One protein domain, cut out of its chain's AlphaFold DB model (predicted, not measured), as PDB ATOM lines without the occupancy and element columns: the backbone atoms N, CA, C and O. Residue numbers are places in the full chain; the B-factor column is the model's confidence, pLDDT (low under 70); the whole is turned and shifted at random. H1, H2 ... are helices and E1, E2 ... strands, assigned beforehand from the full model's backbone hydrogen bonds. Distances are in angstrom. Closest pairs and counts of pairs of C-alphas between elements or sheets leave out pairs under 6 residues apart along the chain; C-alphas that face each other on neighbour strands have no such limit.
ATOM      1  N   SER A 248     123.250 111.242  65.651       64.38
ATOM      2  CA  SER A 248     124.668 110.905  65.553       64.38
ATOM      3  C   SER A 248     124.862 109.391  65.673       64.38
ATOM      4  O   SER A 248     124.242 108.733  66.515       64.38
ATOM      5  N   ALA A 249     125.728 108.819  64.831       67.06
ATOM      6  CA  ALA A 249     125.976 107.377  64.817       67.06
ATOM      7  C   ALA A 249     126.366 106.849  66.212       67.06
ATOM      8  O   ALA A 249     125.961 105.758  66.605       67.06
ATOM      9  N   GLU A 250     127.075 107.658  67.005       69.69
ATOM     10  CA  GLU A 250     127.412 107.351  68.395       69.69
ATOM     11  C   GLU A 250     126.171 107.234  69.297       69.69
ATOM     12  O   GLU A 250     126.077 106.313  70.109       69.69
ATOM     13  N   LEU A 251     125.182 108.120  69.140       72.12
ATOM     14  CA  LEU A 251     123.929 108.065  69.892       72.12
ATOM     15  C   LEU A 251     123.115 106.825  69.511       72.12
ATOM     16  O   LEU A 251     122.625 106.136  70.406       72.12
ATOM     17  N   ILE A 252     123.020 106.487  68.222       72.88
ATOM     18  CA  ILE A 252     122.342 105.262  67.759       72.88
ATOM     19  C   ILE A 252     123.040 104.018  68.323       72.88
ATOM     20  O   ILE A 252     122.385 103.134  68.881       72.88
ATOM     21  N   MET A 253     124.372 103.969  68.248       71.44
ATOM     22  CA  MET A 253     125.175 102.875  68.798       71.44
ATOM     23  C   MET A 253     124.975 102.733  70.308       71.44
ATOM     24  O   MET A 253     124.762 101.626  70.804       71.44
ATOM     25  N   ASN A 254     124.969 103.838  71.049       74.00
ATOM     26  CA  ASN A 254     124.732 103.813  72.488       74.00
ATOM     27  C   ASN A 254     123.303 103.369  72.823       74.00
ATOM     28  O   ASN A 254     123.127 102.540  73.715       74.00
ATOM     29  N   ILE A 255     122.293 103.826  72.074       76.12
ATOM     30  CA  ILE A 255     120.905 103.366  72.237       76.12
ATOM     31  C   ILE A 255     120.793 101.863  71.970       76.12
ATOM     32  O   ILE A 255     120.149 101.171  72.756       76.12
ATOM     33  N   SER A 256     121.465 101.339  70.939       73.31
ATOM     34  CA  SER A 256     121.458  99.902  70.619       73.31
ATOM     35  C   SER A 256     122.045  99.034  71.742       73.31
ATOM     36  O   SER A 256     121.600  97.909  71.966       73.31
ATOM     37  N   ARG A 257     123.006  99.576  72.504       75.62
ATOM     38  CA  ARG A 257     123.628  98.917  73.664       75.62
ATOM     39  C   ARG A 257     122.808  99.075  74.948       75.62
ATOM     40  O   ARG A 257     123.022  98.345  75.920       75.62
ATOM     41  N   CYS A 258     121.872 100.021  74.991       73.19
ATOM     42  CA  CYS A 258     121.040 100.283  76.157       73.19
ATOM     43  C   CYS A 258     119.773  99.418  76.159       73.19
ATOM     44  O   CYS A 258     118.987  99.392  75.222       73.19
ATOM     45  N   ARG A 259     119.497  98.768  77.294       77.38
ATOM     46  CA  ARG A 259     118.277  97.955  77.474       77.38
ATOM     47  C   ARG A 259     117.002  98.790  77.634       77.38
ATOM     48  O   ARG A 259     115.900  98.293  77.414       77.38
ATOM     49  N   ARG A 260     117.136 100.034  78.101       84.94
ATOM     50  CA  ARG A 260     116.038 100.991  78.283       84.94
ATOM     51  C   ARG A 260     116.526 102.403  78.008       84.94
ATOM     52  O   ARG A 260     117.562 102.800  78.531       84.94
ATOM     53  N   LEU A 261     115.722 103.153  77.259       86.12
ATOM     54  CA  LEU A 261     115.905 104.579  77.028       86.12
ATOM     55  C   LEU A 261     115.075 105.381  78.038       86.12
ATOM     56  O   LEU A 261     113.877 105.128  78.202       86.12
ATOM     57  N   ILE A 262     115.714 106.352  78.692       89.12
ATOM     58  CA  ILE A 262     115.061 107.316  79.583       89.12
ATOM     59  C   ILE A 262     115.295 108.713  79.019       89.12
ATOM     60  O   ILE A 262     116.435 109.099  78.781       89.12
ATOM     61  N   VAL A 263     114.222 109.477  78.848       87.50
ATOM     62  CA  VAL A 263     114.265 110.855  78.360       87.50
ATOM     63  C   VAL A 263     113.695 111.774  79.433       87.50
ATOM     64  O   VAL A 263     112.546 111.625  79.849       87.50
ATOM     65  N   VAL A 264     114.498 112.732  79.893       89.81
ATOM     66  CA  VAL A 264     114.084 113.718  80.898       89.81
ATOM     67  C   VAL A 264     113.705 115.013  80.192       89.81
ATOM     68  O   VAL A 264     114.564 115.736  79.696       89.81
ATOM     69  N   LEU A 265     112.412 115.319  80.165       86.50
ATOM     70  CA  LEU A 265     111.883 116.537  79.561       86.50
ATOM     71  C   LEU A 265     111.802 117.623  80.637       86.50
ATOM     72  O   LEU A 265     110.800 117.761  81.340       86.50
ATOM     73  N   SER A 266     112.894 118.366  80.798       86.31
ATOM     74  CA  SER A 266     112.946 119.545  81.665       86.31
ATOM     75  C   SER A 266     112.407 120.792  80.951       86.31
ATOM     76  O   SER A 266     112.291 120.818  79.727       86.31
ATOM     77  N   LYS A 267     112.133 121.871  81.700       82.81
ATOM     78  CA  LYS A 267     111.698 123.159  81.126       82.81
ATOM     79  C   LYS A 267     112.697 123.678  80.091       82.81
ATOM     80  O   LYS A 267     112.304 124.000  78.980       82.81
ATOM     81  N   SER A 268     113.985 123.669  80.433       80.19
ATOM     82  CA  SER A 268     115.058 124.106  79.536       80.19
ATOM     83  C   SER A 268     115.161 123.248  78.277       80.19
ATOM     84  O   SER A 268     115.554 123.755  77.240       80.19
ATOM     85  N   TYR A 269     114.803 121.963  78.355       81.25
ATOM     86  CA  TYR A 269     114.778 121.078  77.191       81.25
ATOM     87  C   TYR A 269     113.570 121.350  76.285       81.25
ATOM     88  O   TYR A 269     113.688 121.288  75.067       81.25
ATOM     89  N   LEU A 270     112.413 121.683  76.865       80.31
ATOM     90  CA  LEU A 270     111.203 122.029  76.113       80.31
ATOM     91  C   LEU A 270     111.287 123.411  75.447       80.31
ATOM     92  O   LEU A 270     110.692 123.601  74.393       80.31
ATOM     93  N   GLU A 271     112.005 124.361  76.049       80.19
ATOM     94  CA  GLU A 271     112.198 125.716  75.505       80.19
ATOM     95  C   GLU A 271     113.194 125.774  74.336       80.19
ATOM     96  O   GLU A 271     113.262 126.798  73.659       80.19
ATOM     97  N   GLN A 272     113.945 124.700  74.072       80.12
ATOM     98  CA  GLN A 272     114.834 124.628  72.911       80.12
ATOM     99  C   GLN A 272     114.037 124.646  71.602       80.12
ATOM    100  O   GLN A 272     113.036 123.939  71.462       80.12
ATOM    101  N   ASP A 273     114.534 125.397  70.616       71.38
ATOM    102  CA  ASP A 273     113.887 125.557  69.308       71.38
ATOM    103  C   ASP A 273     113.667 124.209  68.596       71.38
ATOM    104  O   ASP A 273     112.592 123.969  68.040       71.38
ATOM    105  N   TRP A 274     114.612 123.270  68.745       69.62
ATOM    106  CA  TRP A 274     114.494 121.887  68.264       69.62
ATOM    107  C   TRP A 274     113.219 121.193  68.800       69.62
ATOM    108  O   TRP A 274     112.418 120.661  68.030       69.62
ATOM    109  N   CYS A 275     112.983 121.241  70.118       75.31
ATOM    110  CA  CYS A 275     111.825 120.622  70.771       75.31
ATOM    111  C   CYS A 275     110.516 121.314  70.380       75.31
ATOM    112  O   CYS A 275     109.441 120.710  70.377       75.31
ATOM    113  N   ARG A 276     110.573 122.602  70.060       71.75
ATOM    114  CA  ARG A 276     109.394 123.356  69.653       71.75
ATOM    115  C   ARG A 276     108.969 123.037  68.219       71.75
ATOM    116  O   ARG A 276     107.767 122.985  67.958       71.75
ATOM    117  N   LEU A 277     109.928 122.825  67.319       73.69
ATOM    118  CA  LEU A 277     109.687 122.670  65.879       73.69
ATOM    119  C   LEU A 277     109.651 121.204  65.418       73.69
ATOM    120  O   LEU A 277     108.774 120.840  64.640       73.69
ATOM    121  N   ASN A 278     110.531 120.349  65.946       76.94
ATOM    122  CA  ASN A 278     110.805 119.012  65.397       76.94
ATOM    123  C   ASN A 278     110.476 117.855  66.356       76.94
ATOM    124  O   ASN A 278     110.719 116.691  66.038       76.94
ATOM    125  N   PHE A 279     109.876 118.130  67.520       82.56
ATOM    126  CA  PHE A 279     109.631 117.106  68.545       82.56
ATOM    127  C   PHE A 279     108.808 115.913  68.063       82.56
ATOM    128  O   PHE A 279     109.032 114.794  68.517       82.56
ATOM    129  N   ARG A 280     107.862 116.129  67.142       82.62
ATOM    130  CA  ARG A 280     107.065 115.036  66.579       82.62
ATOM    131  C   ARG A 280     107.961 114.014  65.887       82.62
ATOM    132  O   ARG A 280     107.844 112.833  66.183       82.62
ATOM    133  N   GLU A 281     108.847 114.473  65.009       80.75
ATOM    134  CA  GLU A 281     109.680 113.593  64.190       80.75
ATOM    135  C   GLU A 281     110.680 112.817  65.048       80.75
ATOM    136  O   GLU A 281     110.756 111.594  64.929       80.75
ATOM    137  N   ALA A 282     111.346 113.458  66.017       78.38
ATOM    138  CA  ALA A 282     112.237 112.681  66.879       78.38
ATOM    139  C   ALA A 282     111.491 111.804  67.891       78.38
ATOM    140  O   ALA A 282     112.022 110.771  68.277       78.38
ATOM    141  N   LEU A 283     110.261 112.137  68.311       82.00
ATOM    142  CA  LEU A 283     109.460 111.205  69.114       82.00
ATOM    143  C   LEU A 283     109.200 109.911  68.333       82.00
ATOM    144  O   LEU A 283     109.388 108.830  68.885       82.00
ATOM    145  N   TRP A 284     108.808 110.017  67.061       79.56
ATOM    146  CA  TRP A 284     108.623 108.851  66.195       79.56
ATOM    147  C   TRP A 284     109.920 108.063  66.020       79.56
ATOM    148  O   TRP A 284     109.918 106.850  66.206       79.56
ATOM    149  N   GLN A 285     111.033 108.746  65.764       78.75
ATOM    150  CA  GLN A 285     112.336 108.104  65.605       78.75
ATOM    151  C   GLN A 285     112.815 107.403  66.888       78.75
ATOM    152  O   GLN A 285     113.335 106.293  66.838       78.75
ATOM    153  N   LEU A 286     112.596 107.995  68.065       80.00
ATOM    154  CA  LEU A 286     112.934 107.376  69.353       80.00
ATOM    155  C   LEU A 286     112.046 106.165  69.681       80.00
ATOM    156  O   LEU A 286     112.507 105.224  70.334       80.00
ATOM    157  N   LEU A 287     110.778 106.193  69.262       80.69
ATOM    158  CA  LEU A 287     109.862 105.054  69.377       80.69
ATOM    159  C   LEU A 287     110.228 103.916  68.417       80.69
ATOM    160  O   LEU A 287     110.022 102.757  68.763       80.69
ATOM    161  N   ASP A 288     110.787 104.238  67.251       82.19
ATOM    162  CA  ASP A 288     111.295 103.248  66.298       82.19
ATOM    163  C   ASP A 288     112.580 102.585  66.821       82.19
ATOM    164  O   ASP A 288     112.702 101.361  66.867       82.19
ATOM    165  N   LEU A 289     113.499 103.396  67.355       77.25
ATOM    166  CA  LEU A 289     114.761 102.922  67.927       77.25
ATOM    167  C   LEU A 289     114.587 102.127  69.230       77.25
ATOM    168  O   LEU A 289     115.421 101.283  69.560       77.25
ATOM    169  N   SER A 290     113.538 102.398  70.015       77.25
ATOM    170  CA  SER A 290     113.342 101.766  71.323       77.25
ATOM    171  C   SER A 290     111.906 101.297  71.545       77.25
ATOM    172  O   SER A 290     110.954 102.066  71.491       77.25
ATOM    173  N   ARG A 291     111.735 100.017  71.908       74.00
ATOM    174  CA  ARG A 291     110.401  99.390  71.964       74.00
ATOM    175  C   ARG A 291     109.439  99.991  72.996       74.00
ATOM    176  O   ARG A 291     108.241  99.794  72.838       74.00
ATOM    177  N   ARG A 292     109.925 100.677  74.046       78.88
ATOM    178  CA  ARG A 292     109.129 101.406  75.068       78.88
ATOM    179  C   ARG A 292     110.012 102.392  75.862       78.88
ATOM    180  O   ARG A 292     110.510 102.015  76.933       78.88
ATOM    181  N   PRO A 293     110.224 103.629  75.394       88.00
ATOM    182  CA  PRO A 293     110.984 104.631  76.139       88.00
ATOM    183  C   PRO A 293     110.240 105.104  77.397       88.00
ATOM    184  O   PRO A 293     109.006 105.051  77.478       88.00
ATOM    185  N   ILE A 294     111.001 105.555  78.396       89.75
ATOM    186  CA  ILE A 294     110.485 106.148  79.635       89.75
ATOM    187  C   ILE A 294     110.706 107.658  79.569       89.75
ATOM    188  O   ILE A 294     111.843 108.118  79.549       89.75
ATOM    189  N   PHE A 295     109.630 108.434  79.577       89.44
ATOM    190  CA  PHE A 295     109.679 109.890  79.652       89.44
ATOM    191  C   PHE A 295     109.450 110.349  81.089       89.44
ATOM    192  O   PHE A 295     108.499 109.913  81.738       89.44
ATOM    193  N   ILE A 296     110.298 111.249  81.579       91.19
ATOM    194  CA  ILE A 296     110.161 111.890  82.890       91.19
ATOM    195  C   ILE A 296     109.848 113.368  82.665       91.19
ATOM    196  O   ILE A 296     110.587 114.054  81.960       91.19
ATOM    197  N   MET A 297     108.766 113.860  83.266       88.88
ATOM    198  CA  MET A 297     108.341 115.264  83.181       88.88
ATOM    199  C   MET A 297     108.047 115.831  84.560       88.88
ATOM    200  O   MET A 297     107.576 115.106  85.429       88.88
ATOM    201  N   PHE A 298     108.236 117.131  84.762       88.38
ATOM    202  CA  PHE A 298     107.841 117.773  86.016       88.38
ATOM    203  C   PHE A 298     106.330 118.028  86.051       88.38
ATOM    204  O   PHE A 298     105.732 118.426  85.052       88.38
ATOM    205  N   GLU A 299     105.702 117.821  87.210       84.44
ATOM    206  CA  GLU A 299     104.250 117.965  87.368       84.44
ATOM    207  C   GLU A 299     103.752 119.380  87.034       84.44
ATOM    208  O   GLU A 299     102.736 119.525  86.354       84.44
ATOM    209  N   SER A 300     104.492 120.417  87.447       79.44
ATOM    210  CA  SER A 300     104.184 121.813  87.104       79.44
ATOM    211  C   SER A 300     104.139 122.019  85.590       79.44
ATOM    212  O   SER A 300     103.180 122.575  85.066       79.44
ATOM    213  N   GLN A 301     105.112 121.458  84.868       76.81
ATOM    214  CA  GLN A 301     105.200 121.560  83.413       76.81
ATOM    215  C   GLN A 301     104.080 120.787  82.706       76.81
ATOM    216  O   GLN A 301     103.510 121.249  81.721       76.81
ATOM    217  N   TYR A 302     103.722 119.611  83.220       80.38
ATOM    218  CA  TYR A 302     102.643 118.810  82.646       80.38
ATOM    219  C   TYR A 302     101.267 119.492  82.762       80.38
ATOM    220  O   TYR A 302     100.400 119.297  81.898       80.38
ATOM    221  N   ARG A 303     101.066 120.290  83.822       76.62
ATOM    222  CA  ARG A 303      99.838 121.062  84.061       76.62
ATOM    223  C   ARG A 303      99.820 122.403  83.325       76.62
ATOM    224  O   ARG A 303      98.763 122.777  82.826       76.62
ATOM    225  N   GLU A 304     100.952 123.103  83.238       68.00
ATOM    226  CA  GLU A 304     100.995 124.495  82.761       68.00
ATOM    227  C   GLU A 304     101.223 124.686  81.255       68.00
ATOM    228  O   GLU A 304     101.029 125.795  80.765       68.00
ATOM    229  N   LEU A 305     101.614 123.673  80.479       64.12
ATOM    230  CA  LEU A 305     102.100 123.946  79.121       64.12
ATOM    231  C   LEU A 305     101.114 123.622  77.987       64.12
ATOM    232  O   LEU A 305     100.788 122.469  77.700       64.12
ATOM    233  N   SER A 306     100.785 124.673  77.232       63.66
ATOM    234  CA  SER A 306     100.223 124.687  75.871       63.66
ATOM    235  C   SER A 306     101.228 124.255  74.787       63.66
ATOM    236  O   SER A 306     101.067 124.582  73.613       63.66
ATOM    237  N   HIS A 307     102.296 123.542  75.161       70.75
ATOM    238  CA  HIS A 307     103.356 123.162  74.234       70.75
ATOM    239  C   HIS A 307     102.900 122.002  73.328       70.75
ATOM    240  O   HIS A 307     102.361 121.012  73.847       70.75
ATOM    241  N   PRO A 308     103.148 122.053  72.002       74.62
ATOM    242  CA  PRO A 308     102.734 121.000  71.066       74.62
ATOM    243  C   PRO A 308     103.275 119.614  71.455       74.62
ATOM    244  O   PRO A 308     102.567 118.615  71.337       74.62
ATOM    245  N   ALA A 309     104.480 119.552  72.033       77.00
ATOM    246  CA  ALA A 309     105.072 118.309  72.539       77.00
ATOM    247  C   ALA A 309     104.194 117.589  73.580       77.00
ATOM    248  O   ALA A 309     104.043 116.371  73.537       77.00
ATOM    249  N   ILE A 310     103.558 118.322  74.498       80.50
ATOM    250  CA  ILE A 310     102.751 117.721  75.575       80.50
ATOM    251  C   ILE A 310     101.416 117.207  75.041       80.50
ATOM    252  O   ILE A 310     100.915 116.188  75.518       80.50
ATOM    253  N   GLN A 311     100.850 117.868  74.029       79.69
ATOM    254  CA  GLN A 311      99.656 117.377  73.340       79.69
ATOM    255  C   GLN A 311      99.944 116.055  72.616       79.69
ATOM    256  O   GLN A 311      99.162 115.109  72.732       79.69
ATOM    257  N   LEU A 312     101.101 115.953  71.955       82.19
ATOM    258  CA  LEU A 312     101.558 114.721  71.305       82.19
ATOM    259  C   LEU A 312     101.784 113.593  72.319       82.19
ATOM    260  O   LEU A 312     101.304 112.478  72.114       82.19
ATOM    261  N   LEU A 313     102.420 113.892  73.455       83.69
ATOM    262  CA  LEU A 313     102.622 112.918  74.530       83.69
ATOM    263  C   LEU A 313     101.287 112.436  75.131       83.69
ATOM    264  O   LEU A 313     101.104 111.246  75.385       83.69
ATOM    265  N   LYS A 314     100.314 113.332  75.325       81.44
ATOM    266  CA  LYS A 314      98.970 112.950  75.798       81.44
ATOM    267  C   LYS A 314      98.245 112.053  74.791       81.44
ATOM    268  O   LYS A 314      97.594 111.097  75.207       81.44
ATOM    269  N   SER A 315      98.390 112.332  73.496       82.31
ATOM    270  CA  SER A 315      97.797 111.539  72.413       82.31
ATOM    271  C   SER A 315      98.396 110.128  72.329       82.31
ATOM    272  O   SER A 315      97.668 109.140  72.242       82.31
ATOM    273  N   GLN A 316      99.722 110.001  72.445       79.06
ATOM    274  CA  GLN A 316     100.443 108.738  72.230       79.06
ATOM    275  C   GLN A 316     100.838 107.984  73.505       79.06
ATOM    276  O   GLN A 316     101.767 107.176  73.508       79.06
ATOM    277  N   ARG A 317     100.081 108.165  74.590       76.94
ATOM    278  CA  ARG A 317     100.371 107.599  75.921       76.94
ATOM    279  C   ARG A 317     100.530 106.070  75.971       76.94
ATOM    280  O   ARG A 317     101.020 105.544  76.961       76.94
ATOM    281  N   LYS A 318     100.067 105.339  74.950       79.75
ATOM    282  CA  LYS A 318     100.131 103.868  74.895       79.75
ATOM    283  C   LYS A 318     101.497 103.337  74.444       79.75
ATOM    284  O   LYS A 318     101.837 102.208  74.787       79.75
ATOM    285  N   SER A 319     102.263 104.131  73.697       82.12
ATOM    286  CA  SER A 319     103.513 103.687  73.060       82.12
ATOM    287  C   SER A 319     104.745 103.861  73.955       82.12
ATOM    288  O   SER A 319     105.775 103.235  73.728       82.12
ATOM    289  N   PHE A 320     104.643 104.673  75.007       85.69
ATOM    290  CA  PHE A 320     105.739 104.967  75.930       85.69
ATOM    291  C   PHE A 320     105.244 105.054  77.374       85.69
ATOM    292  O   PHE A 320     104.045 105.133  77.636       85.69
ATOM    293  N   THR A 321     106.167 105.043  78.337       88.38
ATOM    294  CA  THR A 321     105.826 105.209  79.758       88.38
ATOM    295  C   THR A 321     106.119 106.631  80.215       88.38
ATOM    296  O   THR A 321     107.244 107.088  80.064       88.38
ATOM    297  N   LEU A 322     105.129 107.324  80.783       88.94
ATOM    298  CA  LEU A 322     105.283 108.684  81.308       88.94
ATOM    299  C   LEU A 322     105.305 108.675  82.839       88.94
ATOM    300  O   LEU A 322     104.330 108.253  83.460       88.94
ATOM    301  N   LEU A 323     106.382 109.186  83.433       90.50
ATOM    302  CA  LEU A 323     106.520 109.404  84.870       90.50
ATOM    303  C   LEU A 323     106.510 110.902  85.178       90.50
ATOM    304  O   LEU A 323     107.215 111.684  84.539       90.50
ATOM    305  N   LEU A 324     105.722 111.294  86.178       90.00
ATOM    306  CA  LEU A 324     105.651 112.674  86.643       90.00
ATOM    307  C   LEU A 324     106.514 112.847  87.892       90.00
ATOM    308  O   LEU A 324     106.353 112.126  88.873       90.00
ATOM    309  N   TRP A 325     107.413 113.821  87.847       89.06
ATOM    310  CA  TRP A 325     108.209 114.260  88.977       89.06
ATOM    311  C   TRP A 325     107.423 115.290  89.791       89.06
ATOM    312  O   TRP A 325     107.133 116.393  89.316       89.06
ATOM    313  N   THR A 326     107.095 114.915  91.022       87.44
ATOM    314  CA  THR A 326     106.302 115.694  91.988       87.44
ATOM    315  C   THR A 326     107.165 116.150  93.172       87.44
ATOM    316  O   THR A 326     108.298 115.697  93.347       87.44
ATOM    317  N   SER A 327     106.622 116.990  94.057       82.38
ATOM    318  CA  SER A 327     107.288 117.360  95.322       82.38
ATOM    319  C   SER A 327     107.562 116.156  96.236       82.38
ATOM    320  O   SER A 327     108.569 116.123  96.939       82.38
ATOM    321  N   THR A 328     106.721 115.117  96.180       84.00
ATOM    322  CA  THR A 328     106.896 113.874  96.953       84.00
ATOM    323  C   THR A 328     108.001 112.968  96.399       84.00
ATOM    324  O   THR A 328     108.473 112.076  97.107       84.00
ATOM    325  N   SER A 329     108.471 113.222  95.173       85.06
ATOM    326  CA  SER A 329     109.500 112.426  94.483       85.06
ATOM    327  C   SER A 329     110.932 112.696  94.976       85.06
ATOM    328  O   SER A 329     111.848 111.940  94.653       85.06
ATOM    329  N   MET A 330     111.138 113.731  95.804       81.44
ATOM    330  CA  MET A 330     112.461 114.102  96.337       81.44
ATOM    331  C   MET A 330     113.069 113.039  97.262       81.44
ATOM    332  O   MET A 330     114.288 112.963  97.395       81.44
ATOM    333  N   THR A 331     112.240 112.209  97.901       83.81
ATOM    334  CA  THR A 331     112.718 111.148  98.800       83.81
ATOM    335  C   THR A 331     112.967 109.844  98.035       83.81
ATOM    336  O   THR A 331     112.156 109.477  97.182       83.81
ATOM    337  N   PRO A 332     114.037 109.087  98.344       81.19
ATOM    338  CA  PRO A 332     114.370 107.837  97.648       81.19
ATOM    339  C   PRO A 332     113.360 106.704  97.904       81.19
ATOM    340  O   PRO A 332     113.294 105.744  97.142       81.19
ATOM    341  N   SER A 333     112.549 106.812  98.961       82.62
ATOM    342  CA  SER A 333     111.462 105.882  99.295       82.62
ATOM    343  C   SER A 333     110.138 106.198  98.589       82.62
ATOM    344  O   SER A 333     109.149 105.491  98.814       82.62
ATOM    345  N   SER A 334     110.096 107.255  97.773       90.75
ATOM    346  CA  SER A 334     108.881 107.699  97.093       90.75
ATOM    347  C   SER A 334     108.372 106.686  96.067       90.75
ATOM    348  O   SER A 334     109.107 105.833  95.557       90.75
ATOM    349  N   GLU A 335     107.081 106.785  95.751       87.88
ATOM    350  CA  GLU A 335     106.446 105.943  94.735       87.88
ATOM    351  C   GLU A 335     107.093 106.111  93.359       87.88
ATOM    352  O   GLU A 335     107.237 105.127  92.640       87.88
ATOM    353  N   PHE A 336     107.579 107.315  93.040       91.62
ATOM    354  CA  PHE A 336     108.299 107.598  91.802       91.62
ATOM    355  C   PHE A 336     109.498 106.661  91.608       91.62
ATOM    356  O   PHE A 336     109.596 105.992  90.580       91.62
ATOM    357  N   TRP A 337     110.390 106.548  92.600       89.06
ATOM    358  CA  TRP A 337     111.578 105.691  92.485       89.06
ATOM    359  C   TRP A 337     111.223 104.209  92.462       89.06
ATOM    360  O   TRP A 337     111.871 103.436  91.752       89.06
ATOM    361  N   LYS A 338     110.174 103.802  93.188       89.56
ATOM    362  CA  LYS A 338     109.648 102.432  93.122       89.56
ATOM    363  C   LYS A 338     109.141 102.120  91.714       89.56
ATOM    364  O   LYS A 338     109.526 101.103  91.145       89.56
ATOM    365  N   GLN A 339     108.349 103.013  91.128       89.50
ATOM    366  CA  GLN A 339     107.799 102.859  89.785       89.50
ATOM    367  C   GLN A 339     108.896 102.882  88.716       89.50
ATOM    368  O   GLN A 339     108.917 102.015  87.846       89.50
ATOM    369  N   LEU A 340     109.860 103.802  88.810       90.12
ATOM    370  CA  LEU A 340     111.011 103.850  87.909       90.12
ATOM    371  C   LEU A 340     111.824 102.551  87.977       90.12
ATOM    372  O   LEU A 340     112.171 101.981  86.944       90.12
ATOM    373  N   ARG A 341     112.077 102.036  89.184       87.81
ATOM    374  CA  ARG A 341     112.809 100.780  89.384       87.81
ATOM    375  C   ARG A 341     112.074  99.566  88.814       87.81
ATOM    376  O   ARG A 341     112.738  98.650  88.344       87.81
ATOM    377  N   LEU A 342     110.741  99.560  88.831       87.25
ATOM    378  CA  LEU A 342     109.928  98.507  88.208       87.25
ATOM    379  C   LEU A 342     109.974  98.551  86.674       87.25
ATOM    380  O   LEU A 342     109.832  97.515  86.030       87.25
ATOM    381  N   LEU A 343     110.163  99.734  86.089       86.69
ATOM    382  CA  LEU A 343     110.229  99.921  84.635       86.69
ATOM    383  C   LEU A 343     111.618  99.626  84.053       86.69
ATOM    384  O   LEU A 343     111.743  99.347  82.856       86.69
ATOM    385  N   LEU A 344     112.656  99.685  84.890       85.69
ATOM    386  CA  LEU A 344     114.025  99.361  84.515       85.69
ATOM    387  C   LEU A 344     114.232  97.846  84.345       85.69
ATOM    388  O   LEU A 344     113.556  97.045  84.994       85.69
TER     389      LEU A 344
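What this domain is: This is residues 248 to 344 of the 451 residues of an uncharacterized protein of Chiloscyllium punctatum (UniProt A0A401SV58). A small sheet of three parallel strands, E1, E2 and E3, makes the middle, with H8 running along it over one face and H4 and H6 towards the other side, where H6 only grazes the sheet. The short helices H2, H5 and H7 follow the ends of E1, E2 and E3, and H1 lies far out, meeting H4 near one end. The printed part has 97 residues, with eight named helices and three named strands in the order H1 E1 H2 H3 H4 E2 H5 H6 E3 H7 H8, and is mostly helix. It is compact, with a radius of gyration of the C-alphas of 13.8 A, and spans 37 by 33 by 24 A.

How they stand to each other: E2, residues 294 to 298, is the inner strand, between E1, residues 262 to 265, and E3, residues 321 to 325. E1 and E2 are parallel at 25 degrees, with N 263 and O 294 2.8 A apart, within hydrogen-bond range. E2 and E3 are parallel at 27 degrees, with N 325 and O 297 2.7 A apart, also within range. H8, residues 335 to 343, is on the sheet at a height of 9.7 A, over E2 and E3, along the strands at 6 degrees to E2 on the local plane. H5, residues 299 to 304, only grazes the sheet; its closest C-alphas to E3 are Glu 299 and Leu 324, 5.5 A. H6, residues 308 to 315, also only grazes it. H4, residues 279 to 289, and H6 only just touch, with 3 pairs of C-alphas within 8 A, the closest Phe 279 and Ala 309 at 6.2 A, at a steep tilt of 49 degrees, the same way. H1, residues 249 to 257, only just touches H4 with 3 such pairs, the closest Ile 255 and Leu 289 at 7.5 A. H3, residues 273 to 277, only just touches H6 with 3 pairs, the closest Arg 276 and Pro 308 at 7.2 A. H2, residues 267 to 270, is close to but not clearly touching H3, with Leu 270 and Arg 276 closest at 6.8 A between C-alphas. H7, residues 327 to 330, and H8 only just touch, with 3 pairs, and only at the corner; C-alphas 329 and 336 are closest, 5.7 A. E1, H2, H3, H4 and E2 make a strand-helix-strand unit, two parallel neighbour strands with helices between, and E2, H5, H6 and E3 make another, with a right-handed crossover. Every O i to N i+4 pair is within hydrogen-bond range in H1, H3, H4, H5, H6 and H8; H2 and H7 are too short for one.

Where its parts are: H1 begins at C-alpha 249, (125.976, 107.377, 64.817), and is 12.5 A long. H4 is 15.1 A, H6 10.8 A, E2 13.5 A and E3 13.1 A. H8, 12.4 A, ends at C-alpha 343, (110.229, 99.921, 84.635).

The domain as a whole: The C-alphas farthest apart are those of Ala 249 and Thr 328, 37.9 A. The printed part has no cut, and its links are tight. The mean pLDDT of the printed part is 80.9; residues 248 to 250, 274 and 304 to 306 are under 70.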